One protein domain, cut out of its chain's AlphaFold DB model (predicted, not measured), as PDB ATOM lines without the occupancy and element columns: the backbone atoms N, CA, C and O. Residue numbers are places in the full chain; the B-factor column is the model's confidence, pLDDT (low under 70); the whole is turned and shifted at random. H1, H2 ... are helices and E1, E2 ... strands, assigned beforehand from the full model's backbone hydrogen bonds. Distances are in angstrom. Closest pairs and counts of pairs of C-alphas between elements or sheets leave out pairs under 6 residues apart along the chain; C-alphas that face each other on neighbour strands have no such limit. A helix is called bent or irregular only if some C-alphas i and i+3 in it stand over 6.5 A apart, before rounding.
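What this domain is: This is residues 235 to 321 of the 322 residues of the protein "Chitin-binding type-2 domain-containing protein" of Blattella germanica (UniProt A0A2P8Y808). A narrow three-stranded sheet, E1 E2 E3, has the small hairpin E4 and E5 near one end, while the long kinked helix H1 passes the E1 edge and runs on beyond the body. Residues 309 to 321, the far end of H1 and the last two residues, stick out as a free arm. The 87 printed residues have five named strands and then one named helix, a mixed class; both sheets are antiparallel. The whole is loose, with a radius of gyration of the C-alphas of 15.0 A and spans of 51 by 22 by 21 A.

How they stand to each other: E1, residues 240 to 243, E2, residues 251 to 258, and E3, residues 261 to 268, form a meander, each strand the antiparallel neighbour of the one before. N 242 and O 253 are 2.9 A apart in the hairpin E1 and E2, and N 254 and O 265 are 2.8 A apart in the hairpin E2 and E3, within hydrogen-bond range. E4, residues 273 to 276, and E5, residues 281 to 284, form an antiparallel hairpin, with N 274 and O 283 at 2.8 A. The closest C-alphas of E2 and E4, Phe 252 and Phe 275, are 6.5 A apart; E5 is apart from E1, E2 and E3. H1, residues 290 to 319, only grazes the three-stranded sheet, with residues 290 to 307; its closest C-alphas to E1 are those of Asn 300 and Gly 240, 5.3 A apart. H1 has a kink of 48 degrees near residue 297 and is irregular, C-alphas 295 and 298 being 7.6 A apart; 18 of its 26 O i to N i+4 pairs are within hydrogen-bond range.

Where its parts are: E1 begins at C-alpha 240 (39.543, 42.212, -29.569). E2 is 22.0 A long and E3 23.4 A. H1 measures 44.1 A, ending at C-alpha 319 (28.746, 51.624, -6.367).

The domain as a whole: The farthest C-alphas, Phe 286 and Lys 321, are 51.2 A apart. The printed part has no cut and no long link. Residue 321 is under 70 in pLDDT.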
ATOM      1  N   GLN A 235      42.653  33.463 -27.942       92.44
ATOM      2  CA  GLN A 235      43.145  34.822 -28.080       92.44
ATOM      3  C   GLN A 235      43.493  35.451 -26.730       92.44
ATOM      4  O   GLN A 235      42.945  35.115 -25.686       92.44
ATOM      5  N   LYS A 236      44.436  36.400 -26.743       91.06
ATOM      6  CA  LYS A 236      44.980  37.018 -25.520       91.06
ATOM      7  C   LYS A 236      44.254  38.293 -25.077       91.06
ATOM      8  O   LYS A 236      44.265  38.614 -23.889       91.06
ATOM      9  N   HIS A 237      43.685  39.053 -26.011       91.81
ATOM     10  CA  HIS A 237      43.227  40.427 -25.768       91.81
ATOM     11  C   HIS A 237      41.707  40.523 -25.878       91.81
ATOM     12  O   HIS A 237      41.144  40.329 -26.945       91.81
ATOM     13  N   PHE A 238      41.036  40.884 -24.784       91.62
ATOM     14  CA  PHE A 238      39.578  41.007 -24.771       91.62
ATOM     15  C   PHE A 238      39.132  42.373 -24.246       91.62
ATOM     16  O   PHE A 238      39.608  42.797 -23.183       91.62
ATOM     17  N   PRO A 239      38.179  43.036 -24.921       93.38
ATOM     18  CA  PRO A 239      37.673  42.749 -26.265       93.38
ATOM     19  C   PRO A 239      38.758  42.907 -27.339       93.38
ATOM     20  O   PRO A 239      39.708  43.670 -27.155       93.38
ATOM     21  N   GLY A 240      38.600  42.192 -28.452       94.94
ATOM     22  CA  GLY A 240      39.543  42.212 -29.569       94.94
ATOM     23  C   GLY A 240      38.869  41.933 -30.909       94.94
ATOM     24  O   GLY A 240      37.836  41.261 -30.968       94.94
ATOM     25  N   LEU A 241      39.460  42.479 -31.973       95.88
ATOM     26  CA  LEU A 241      39.077  42.238 -33.359       95.88
ATOM     27  C   LEU A 241      40.183  41.444 -34.047       95.88
ATOM     28  O   LEU A 241      41.358  41.823 -33.995       95.88
ATOM     29  N   TYR A 242      39.802  40.354 -34.694       95.88
ATOM     30  CA  TYR A 242      40.735  39.371 -35.221       95.88
ATOM     31  C   TYR A 242      40.446  39.085 -36.684       95.88
ATOM     32  O   TYR A 242      39.337  38.683 -37.026       95.88
ATOM     33  N   ALA A 243      41.448  39.285 -37.537       96.12
ATOM     34  CA  ALA A 243      41.384  38.897 -38.939       96.12
ATOM     35  C   ALA A 243      41.366  37.369 -39.067       96.12
ATOM     36  O   ALA A 243      42.203  36.695 -38.451       96.12
ATOM     37  N   ASP A 244      40.467  36.850 -39.900       95.12
ATOM     38  CA  ASP A 244      40.463  35.441 -40.277       95.12
ATOM     39  C   ASP A 244      41.331  35.223 -41.526       95.12
ATOM     40  O   ASP A 244      41.003  35.680 -42.622       95.12
ATOM     41  N   GLU A 245      42.456  34.526 -41.364       94.06
ATOM     42  CA  GLU A 245      43.352  34.204 -42.479       94.06
ATOM     43  C   GLU A 245      42.789  33.120 -43.410       94.06
ATOM     44  O   GLU A 245      43.115  33.127 -44.599       94.06
ATOM     45  N   ASP A 246      41.938  32.219 -42.907       92.88
ATOM     46  CA  ASP A 246      41.370  31.113 -43.687       92.88
ATOM     47  C   ASP A 246      40.342  31.642 -44.700       92.88
ATOM     48  O   ASP A 246      40.202  31.108 -45.802       92.88
ATOM     49  N   LEU A 247      39.690  32.759 -44.364       92.19
ATOM     50  CA  LEU A 247      38.773  33.505 -45.235       92.19
ATOM     51  C   LEU A 247      39.453  34.673 -45.962       92.19
ATOM     52  O   LEU A 247      38.788  35.601 -46.428       92.19
ATOM     53  N   GLY A 248      40.786  34.656 -46.049       92.50
ATOM     54  CA  GLY A 248      41.558  35.658 -46.782       92.50
ATOM     55  C   GLY A 248      41.413  37.078 -46.231       92.50
ATOM     56  O   GLY A 248      41.528  38.035 -46.989       92.50
ATOM     57  N   CYS A 249      41.142  37.228 -44.934       95.62
ATOM     58  CA  CYS A 249      40.903  38.491 -44.236       95.62
ATOM     59  C   CYS A 249      39.705  39.298 -44.757       95.62
ATOM     60  O   CYS A 249      39.557  40.467 -44.412       95.62
ATOM     61  N   MET A 250      38.814  38.702 -45.555       94.56
ATOM     62  CA  MET A 250      37.534  39.337 -45.901       94.56
ATOM     63  C   MET A 250      36.602  39.404 -44.688       94.56
ATOM     64  O   MET A 250      35.717  40.253 -44.617       94.56
ATOM     65  N   VAL A 251      36.807  38.493 -43.737       94.00
ATOM     66  CA  VAL A 251      36.023  38.348 -42.517       94.00
ATOM     67  C   VAL A 251      36.909  38.627 -41.318       94.00
ATOM     68  O   VAL A 251      38.090  38.272 -41.292       94.00
ATOM     69  N   PHE A 252      36.317  39.254 -40.311       95.00
ATOM     70  CA  PHE A 252      36.932  39.406 -39.005       95.00
ATOM     71  C   PHE A 252      35.958  39.022 -37.896       95.00
ATOM     72  O   PHE A 252      34.737  39.149 -38.027       95.00
ATOM     73  N   HIS A 253      36.518  38.576 -36.781       94.75
ATOM     74  CA  HIS A 253      35.777  38.175 -35.598       94.75
ATOM     75  C   HIS A 253      35.967  39.194 -34.485       94.75
ATOM     76  O   HIS A 253      37.084  39.617 -34.181       94.75
ATOM     77  N   VAL A 254      34.865  39.568 -33.851       94.31
ATOM     78  CA  VAL A 254      34.846  40.366 -32.631       94.31
ATOM     79  C   VAL A 254      34.653  39.416 -31.462       94.31
ATOM     80  O   VAL A 254      33.614  38.761 -31.354       94.31
ATOM     81  N   CYS A 255      35.654  39.362 -30.594       94.69
ATOM     82  CA  CYS A 255      35.647  38.564 -29.377       94.69
ATOM     83  C   CYS A 255      35.509  39.491 -28.170       94.69
ATOM     84  O   CYS A 255      36.299  40.426 -28.013       94.69
ATOM     85  N   ALA A 256      34.548  39.232 -27.287       92.62
ATOM     86  CA  ALA A 256      34.387  39.995 -26.050       92.62
ATOM     87  C   ALA A 256      33.885  39.114 -24.903       92.62
ATOM     88  O   ALA A 256      33.198  38.122 -25.124       92.62
ATOM     89  N   PHE A 257      34.213  39.498 -23.667       89.81
ATOM     90  CA  PHE A 257      33.632  38.889 -22.471       89.81
ATOM     91  C   PHE A 257      32.445  39.716 -21.984       89.81
ATOM     92  O   PHE A 257      32.605  40.870 -21.562       89.81
ATOM     93  N   THR A 258      31.274  39.097 -22.017       85.62
ATOM     94  CA  THR A 258      30.059  39.550 -21.338       85.62
ATOM     95  C   THR A 258      29.906  38.801 -20.019       85.62
ATOM     96  O   THR A 258      30.644  37.857 -19.735       85.62
ATOM     97  N   ASP A 259      28.958  39.223 -19.187       83.19
ATOM     98  CA  ASP A 259      28.717  38.558 -17.901       83.19
ATOM     99  C   ASP A 259      28.161  37.126 -18.099       83.19
ATOM    100  O   ASP A 259      28.397  36.253 -17.269       83.19
ATOM    101  N   ASP A 260      27.559  36.858 -19.265       83.38
ATOM    102  CA  ASP A 260      27.061  35.541 -19.691       83.38
ATOM    103  C   ASP A 260      28.126  34.635 -20.348       83.38
ATOM    104  O   ASP A 260      27.828  33.499 -20.720       83.38
ATOM    105  N   GLY A 261      29.366  35.112 -20.515       88.00
ATOM    106  CA  GLY A 261      30.470  34.330 -21.083       88.00
ATOM    107  C   GLY A 261      31.211  35.000 -22.244       88.00
ATOM    108  O   GLY A 261      31.233  36.221 -22.389       88.00
ATOM    109  N   LEU A 262      31.894  34.181 -23.051       90.75
ATOM    110  CA  LEU A 262      32.637  34.633 -24.226       90.75
ATOM    111  C   LEU A 262      31.694  34.732 -25.428       90.75
ATOM    112  O   LEU A 262      31.154  33.722 -25.874       90.75
ATOM    113  N   ILE A 263      31.543  35.937 -25.970       90.50
ATOM    114  CA  ILE A 263      30.791  36.173 -27.201       90.50
ATOM    115  C   ILE A 263      31.744  36.301 -28.387       90.50
ATOM    116  O   ILE A 263      32.776  36.973 -28.310       90.50
ATOM    117  N   MET A 264      31.365  35.667 -29.497       90.00
ATOM    118  CA  MET A 264      32.019  35.800 -30.793       90.00
ATOM    119  C   MET A 264      30.995  36.261 -31.820       90.00
ATOM    120  O   MET A 264      29.931  35.656 -31.954       90.00
ATOM    121  N   LYS A 265      31.322  37.313 -32.569       90.25
ATOM    122  CA  LYS A 265      30.517  37.751 -33.710       90.25
ATOM    123  C   LYS A 265      31.400  38.012 -34.918       90.25
ATOM    124  O   LYS A 265      32.386  38.735 -34.818       90.25
ATOM    125  N   SER A 266      31.032  37.423 -36.044       91.62
ATOM    126  CA  SER A 266      31.764  37.536 -37.304       91.62
ATOM    127  C   SER A 266      31.141  38.613 -38.182       91.62
ATOM    128  O   SER A 266      29.915  38.741 -38.238       91.62
ATOM    129  N   PHE A 267      31.980  39.372 -38.876       92.19
ATOM    130  CA  PHE A 267      31.560  40.430 -39.788       92.19
ATOM    131  C   PHE A 267      32.341  40.341 -41.094       92.19
ATOM    132  O   PHE A 267      33.534  40.038 -41.095       92.19
ATOM    133  N   LEU A 268      31.656  40.634 -42.198       92.69
ATOM    134  CA  LEU A 268      32.244  40.696 -43.530       92.69
ATOM    135  C   LEU A 268      32.622  42.148 -43.848       92.69
ATOM    136  O   LEU A 268      31.822  43.063 -43.641       92.69
ATOM    137  N   CYS A 269      33.836  42.361 -44.348       94.31
ATOM    138  CA  CYS A 269      34.240  43.645 -44.904       94.31
ATOM    139  C   CYS A 269      33.484  43.927 -46.222       94.31
ATOM    140  O   CYS A 269      33.146  42.995 -46.954       94.31
ATOM    141  N   PRO A 270      33.203  45.201 -46.546       92.44
ATOM    142  CA  PRO A 270      32.557  45.570 -47.804       92.44
ATOM    143  C   PRO A 270      33.418  45.214 -49.027       92.44
ATOM    144  O   PRO A 270      34.621  44.963 -48.912       92.44
ATOM    145  N   GLU A 271      32.800  45.214 -50.211       89.62
ATOM    146  CA  GLU A 271      33.444  44.784 -51.456       89.62
ATOM    147  C   GLU A 271      34.805  45.458 -51.699       89.62
ATOM    148  O   GLU A 271      34.983  46.658 -51.491       89.62
ATOM    149  N   SER A 272      35.770  44.667 -52.180       91.94
ATOM    150  CA  SER A 272      37.154  45.092 -52.464       91.94
ATOM    151  C   SER A 272      37.956  45.599 -51.253       91.94
ATOM    152  O   SER A 272      38.982  46.266 -51.426       91.94
ATOM    153  N   THR A 273      37.545  45.273 -50.026       96.56
ATOM    154  CA  THR A 273      38.309  45.584 -48.811       96.56
ATOM    155  C   THR A 273      38.602  44.332 -47.995       96.56
ATOM    156  O   THR A 273      37.850  43.364 -48.031       96.56
ATOM    157  N   LEU A 274      39.717  44.358 -47.269       96.62
ATOM    158  CA  LEU A 274      40.150  43.307 -46.353       96.62
ATOM    159  C   LEU A 274      40.374  43.911 -44.969       96.62
ATOM    160  O   LEU A 274      40.713  45.088 -44.844       96.62
ATOM    161  N   PHE A 275      40.194  43.117 -43.924       97.25
ATOM    162  CA  PHE A 275      40.439  43.547 -42.559       97.25
ATOM    163  C   PHE A 275      41.939  43.687 -42.303       97.25
ATOM    164  O   PHE A 275      42.694  42.717 -42.338       97.25
ATOM    165  N   ASP A 276      42.362  44.913 -42.020       96.69
ATOM    166  CA  ASP A 276      43.727  45.232 -41.646       96.69
ATOM    167  C   ASP A 276      43.873  45.132 -40.127       96.69
ATOM    168  O   ASP A 276      43.382  45.975 -39.364       96.69
ATOM    169  N   GLN A 277      44.574  44.088 -39.688       95.81
ATOM    170  CA  GLN A 277      44.802  43.816 -38.276       95.81
ATOM    171  C   GLN A 277      45.582  44.936 -37.570       95.81
ATOM    172  O   GLN A 277      45.445  45.109 -36.359       95.81
ATOM    173  N   THR A 278      46.391  45.710 -38.297       94.56
ATOM    174  CA  THR A 278      47.269  46.724 -37.698       94.56
ATOM    175  C   THR A 278      46.490  47.930 -37.190       94.56
ATOM    176  O   THR A 278      46.778  48.433 -36.103       94.56
ATOM    177  N   ILE A 279      45.474  48.335 -37.954       94.31
ATOM    178  CA  ILE A 279      44.599  49.481 -37.685       94.31
ATOM    179  C   ILE A 279      43.213  49.070 -37.171       94.31
ATOM    180  O   ILE A 279      42.411  49.941 -36.840       94.31
ATOM    181  N   LEU A 280      42.932  47.764 -37.105       95.00
ATOM    182  CA  LEU A 280      41.656  47.180 -36.678       95.00
ATOM    183  C   LEU A 280      40.457  47.667 -37.511       95.00
ATOM    184  O   LEU A 280      39.388  47.965 -36.972       95.00
ATOM    185  N   LYS A 281      40.634  47.778 -38.831       95.00
ATOM    186  CA  LYS A 281      39.618  48.302 -39.757       95.00
ATOM    187  C   LYS A 281      39.741  47.654 -41.136       95.00
ATOM    188  O   LYS A 281      40.838  47.315 -41.563       95.00
ATOM    189  N   CYS A 282      38.633  47.546 -41.869       96.62
ATOM    190  CA  CYS A 282      38.672  47.195 -43.289       96.62
ATOM    191  C   CYS A 282      39.403  48.284 -44.099       96.62
ATOM    192  O   CYS A 282      39.040  49.466 -44.052       96.62
ATOM    193  N   ASN A 283      40.430  47.879 -44.837       96.56
ATOM    194  CA  ASN A 283      41.243  48.708 -45.718       96.56
ATOM    195  C   ASN A 283      41.232  48.119 -47.136       96.56
ATOM    196  O   ASN A 283      40.787  46.992 -47.354       96.56
ATOM    197  N   TRP A 284      41.712  48.870 -48.120       95.12
ATOM    198  CA  TRP A 284      41.816  48.366 -49.485       95.12
ATOM    199  C   TRP A 284      42.728  47.142 -49.550       95.12
ATOM    200  O   TRP A 284      43.809  47.142 -48.964       95.12
ATOM    201  N   TRP A 285      42.308  46.123 -50.302       94.00
ATOM    202  CA  TRP A 285      42.966  44.811 -50.354       94.00
ATOM    203  C   TRP A 285      44.478  44.863 -50.636       94.00
ATOM    204  O   TRP A 285      45.225  44.042 -50.121       94.00
ATOM    205  N   PHE A 286      44.947  45.846 -51.408       93.38
ATOM    206  CA  PHE A 286      46.360  46.005 -51.773       93.38
ATOM    207  C   PHE A 286      47.236  46.630 -50.674       93.38
ATOM    208  O   PHE A 286      48.458  46.612 -50.798       93.38
ATOM    209  N   TYR A 287      46.642  47.172 -49.607       94.12
ATOM    210  CA  TYR A 287      47.371  47.646 -48.423       94.12
ATOM    211  C   TYR A 287      47.434  46.610 -47.299       94.12
ATOM    212  O   TYR A 287      48.178  46.805 -46.341       94.12
ATOM    213  N   VAL A 288      46.668  45.523 -47.402       95.44
ATOM    214  CA  VAL A 288      46.522  44.536 -46.331       95.44
ATOM    215  C   VAL A 288      47.394  43.321 -46.604       95.44
ATOM    216  O   VAL A 288      47.214  42.619 -47.597       95.44
ATOM    217  N   ASP A 289      48.308  43.022 -45.682       95.44
ATOM    218  CA  ASP A 289      49.047  41.760 -45.685       95.44
ATOM    219  C   ASP A 289      48.339  40.723 -44.806       95.44
ATOM    220  O   ASP A 289      48.628  40.567 -43.619       95.44
ATOM    221  N   CYS A 290      47.396  39.990 -45.402       95.06
ATOM    222  CA  CYS A 290      46.574  39.041 -44.655       95.06
ATOM    223  C   CYS A 290      47.408  37.959 -43.943       95.06
ATOM    224  O   CYS A 290      47.112  37.616 -42.803       95.06
ATOM    225  N   LYS A 291      48.503  37.481 -44.553       94.81
ATOM    226  CA  LYS A 291      49.331  36.381 -44.018       94.81
ATOM    227  C   LYS A 291      50.113  36.742 -42.758       94.81
ATOM    228  O   LYS A 291      50.606  35.849 -42.066       94.81
ATOM    229  N   SER A 292      50.326  38.030 -42.498       94.62
ATOM    230  CA  SER A 292      50.959  38.476 -41.261       94.62
ATOM    231  C   SER A 292      49.944  38.790 -40.166       94.62
ATOM    232  O   SER A 292      50.358  38.945 -39.018       94.62
ATOM    233  N   SER A 293      48.638  38.783 -40.454       94.00
ATOM    234  CA  SER A 293      47.597  39.215 -39.516       94.00
ATOM    235  C   SER A 293      47.664  38.499 -38.168       94.00
ATOM    236  O   SER A 293      47.675  39.179 -37.142       94.00
ATOM    237  N   LYS A 294      47.839  37.167 -38.121       92.75
ATOM    238  CA  LYS A 294      47.975  36.427 -36.846       92.75
ATOM    239  C   LYS A 294      49.115  36.929 -35.960       92.75
ATOM    240  O   LYS A 294      49.021  36.877 -34.736       92.75
ATOM    241  N   LYS A 295      50.201  37.443 -36.547       94.62
ATOM    242  CA  LYS A 295      51.344  37.987 -35.792       94.62
ATOM    243  C   LYS A 295      51.061  39.378 -35.222       94.62
ATOM    244  O   LYS A 295      51.731  39.782 -34.277       94.62
ATOM    245  N   LEU A 296      50.090  40.104 -35.779       95.06
ATOM    246  CA  LEU A 296      49.740  41.472 -35.391       95.06
ATOM    247  C   LEU A 296      48.497  41.546 -34.488       95.06
ATOM    248  O   LEU A 296      47.976  42.630 -34.238       95.06
ATOM    249  N   TYR A 297      48.052  40.429 -33.909       94.75
ATOM    250  CA  TYR A 297      46.949  40.409 -32.937       94.75
ATOM    251  C   TYR A 297      47.200  41.266 -31.683       94.75
ATOM    252  O   TYR A 297      46.246  41.657 -31.004       94.75
ATOM    253  N   ASP A 298      48.452  41.634 -31.402       94.88
ATOM    254  CA  ASP A 298      48.809  42.597 -30.356       94.88
ATOM    255  C   ASP A 298      48.314  44.030 -30.635       94.88
ATOM    256  O   ASP A 298      48.207  44.832 -29.706       94.88
ATOM    257  N   SER A 299      47.893  44.355 -31.862       94.50
ATOM    258  CA  SER A 299      47.203  45.620 -32.153       94.50
ATOM    259  C   SER A 299      45.890  45.789 -31.376       94.50
ATOM    260  O   SER A 299      45.402  46.907 -31.241       94.50
ATOM    261  N   ASN A 300      45.351  44.718 -30.777       95.50
ATOM    262  CA  ASN A 300      44.186  44.765 -29.887       95.50
ATOM    263  C   ASN A 300      44.487  45.257 -28.452       95.50
ATOM    264  O   ASN A 300      43.574  45.427 -27.639       95.50
ATOM    265  N   ILE A 301      45.748  45.512 -28.091       94.75
ATOM    266  CA  ILE A 301      46.128  46.033 -26.765       94.75
ATOM    267  C   ILE A 301      45.401  47.344 -26.381       94.75
ATOM    268  O   ILE A 301      44.893  47.427 -25.260       94.75
ATOM    269  N   PRO A 302      45.349  48.398 -27.223       93.12
ATOM    270  CA  PRO A 302      44.676  49.646 -26.857       93.12
ATOM    271  C   PRO A 302      43.167  49.476 -26.634       93.12
ATOM    272  O   PRO A 302      42.630  50.025 -25.668       93.12
ATOM    273  N   ILE A 303      42.481  48.694 -27.475       91.81
ATOM    274  CA  ILE A 303      41.033  48.473 -27.339       91.81
ATOM    275  C   ILE A 303      40.706  47.633 -26.099       91.81
ATOM    276  O   ILE A 303      39.845  48.013 -25.307       91.81
ATOM    277  N   SER A 304      41.460  46.562 -25.849       91.94
ATOM    278  CA  SER A 304      41.273  45.741 -24.648       91.94
ATOM    279  C   SER A 304      41.512  46.546 -23.365       91.94
ATOM    280  O   SER A 304      40.679  46.534 -22.460       91.94
ATOM    281  N   LYS A 305      42.596  47.329 -23.285       92.44
ATOM    282  CA  LYS A 305      42.897  48.156 -22.100       92.44
ATOM    283  C   LYS A 305      41.867  49.255 -21.852       92.44
ATOM    284  O   LYS A 305      41.475  49.467 -20.705       92.44
ATOM    285  N   SER A 306      41.452  49.966 -22.901       91.25
ATOM    286  CA  SER A 306      40.459  51.040 -22.773       91.25
ATOM    287  C   SER A 306      39.109  50.500 -22.306       91.25
ATOM    288  O   SER A 306      38.503  51.081 -21.407       91.25
ATOM    289  N   TYR A 307      38.684  49.342 -22.815       89.69
ATOM    290  CA  TYR A 307      37.473  48.678 -22.345       89.69
ATOM    291  C   TYR A 307      37.556  48.271 -20.872       89.69
ATOM    292  O   TYR A 307      36.622  48.536 -20.121       89.69
ATOM    293  N   GLN A 308      38.671  47.685 -20.423       88.31
ATOM    294  CA  GLN A 308      38.838  47.316 -19.011       88.31
ATOM    295  C   GLN A 308      38.768  48.535 -18.086       88.31
ATOM    296  O   GLN A 308      38.127  48.486 -17.035       88.31
ATOM    297  N   LEU A 309      39.376  49.652 -18.497       90.12
ATOM    298  CA  LEU A 309      39.274  50.912 -17.767       90.12
ATOM    299  C   LEU A 309      37.821  51.397 -17.704       90.12
ATOM    300  O   LEU A 309      37.335  51.710 -16.621       90.12
ATOM    301  N   MET A 310      37.113  51.428 -18.835       88.62
ATOM    302  CA  MET A 310      35.709  51.845 -18.869       88.62
ATOM    303  C   MET A 310      34.810  50.927 -18.033       88.62
ATOM    304  O   MET A 310      33.984  51.429 -17.275       88.62
ATOM    305  N   LYS A 311      35.007  49.604 -18.099       87.19
ATOM    306  CA  LYS A 311      34.257  48.630 -17.294       87.19
ATOM    307  C   LYS A 311      34.486  48.875 -15.799       87.19
ATOM    308  O   LYS A 311      33.522  48.955 -15.042       87.19
ATOM    309  N   ALA A 312      35.733  49.091 -15.371       87.06
ATOM    310  CA  ALA A 312      36.045  49.433 -13.982       87.06
ATOM    311  C   ALA A 312      35.389  50.754 -13.542       87.06
ATOM    312  O   ALA A 312      34.790  50.819 -12.470       87.06
ATOM    313  N   LEU A 313      35.452  51.798 -14.375       88.88
ATOM    314  CA  LEU A 313      34.813  53.084 -14.087       88.88
ATOM    315  C   LEU A 313      33.288  52.958 -13.965       88.88
ATOM    316  O   LEU A 313      32.702  53.560 -13.065       88.88
ATOM    317  N   ALA A 314      32.655  52.147 -14.817       87.38
ATOM    318  CA  ALA A 314      31.226  51.859 -14.735       87.38
ATOM    319  C   ALA A 314      30.865  51.166 -13.411       87.38
ATOM    320  O   ALA A 314      29.928  51.592 -12.737       87.38
ATOM    321  N   PHE A 315      31.652  50.174 -12.976       84.69
ATOM    322  CA  PHE A 315      31.455  49.522 -11.676       84.69
ATOM    323  C   PHE A 315      31.538  50.507 -10.503       84.69
ATOM    324  O   PHE A 315      30.658  50.513  -9.641       84.69
ATOM    325  N   PHE A 316      32.555  51.375 -10.471       85.50
ATOM    326  CA  PHE A 316      32.686  52.374  -9.403       85.50
ATOM    327  C   PHE A 316      31.573  53.427  -9.436       85.50
ATOM    328  O   PHE A 316      31.130  53.883  -8.381       85.50
ATOM    329  N   SER A 317      31.095  53.805 -10.625       88.19
ATOM    330  CA  SER A 317      29.970  54.733 -10.767       88.19
ATOM    331  C   SER A 317      28.674  54.153 -10.195       88.19
ATOM    332  O   SER A 317      27.953  54.868  -9.500       88.19
ATOM    333  N   SER A 318      28.405  52.867 -10.431       82.19
ATOM    334  CA  SER A 318      27.242  52.176  -9.866       82.19
ATOM    335  C   SER A 318      27.341  52.016  -8.348       82.19
ATOM    336  O   SER A 318      26.342  52.196  -7.657       82.19
ATOM    337  N   TYR A 319      28.539  51.752  -7.814       76.62
ATOM    338  CA  TYR A 319      28.746  51.624  -6.367       76.62
ATOM    339  C   TYR A 319      28.519  52.943  -5.614       76.62
ATOM    340  O   TYR A 319      27.959  52.943  -4.530       76.62
ATOM    341  N   ASN A 320      28.906  54.080  -6.197       74.81
ATOM    342  CA  ASN A 320      28.751  55.396  -5.561       74.81
ATOM    343  C   ASN A 320      27.308  55.948  -5.619       74.81
ATOM    344  O   ASN A 320      27.043  57.047  -5.141       74.81
ATOM    345  N   LYS A 321      26.377  55.228  -6.258       62.22
ATOM    346  CA  LYS A 321      24.946  55.575  -6.305       62.22
ATOM    347  C   LYS A 321      24.096  54.798  -5.289       62.22
ATOM    348  O   LYS A 321      22.894  55.047  -5.235       62.22
TER     349      LYS A 321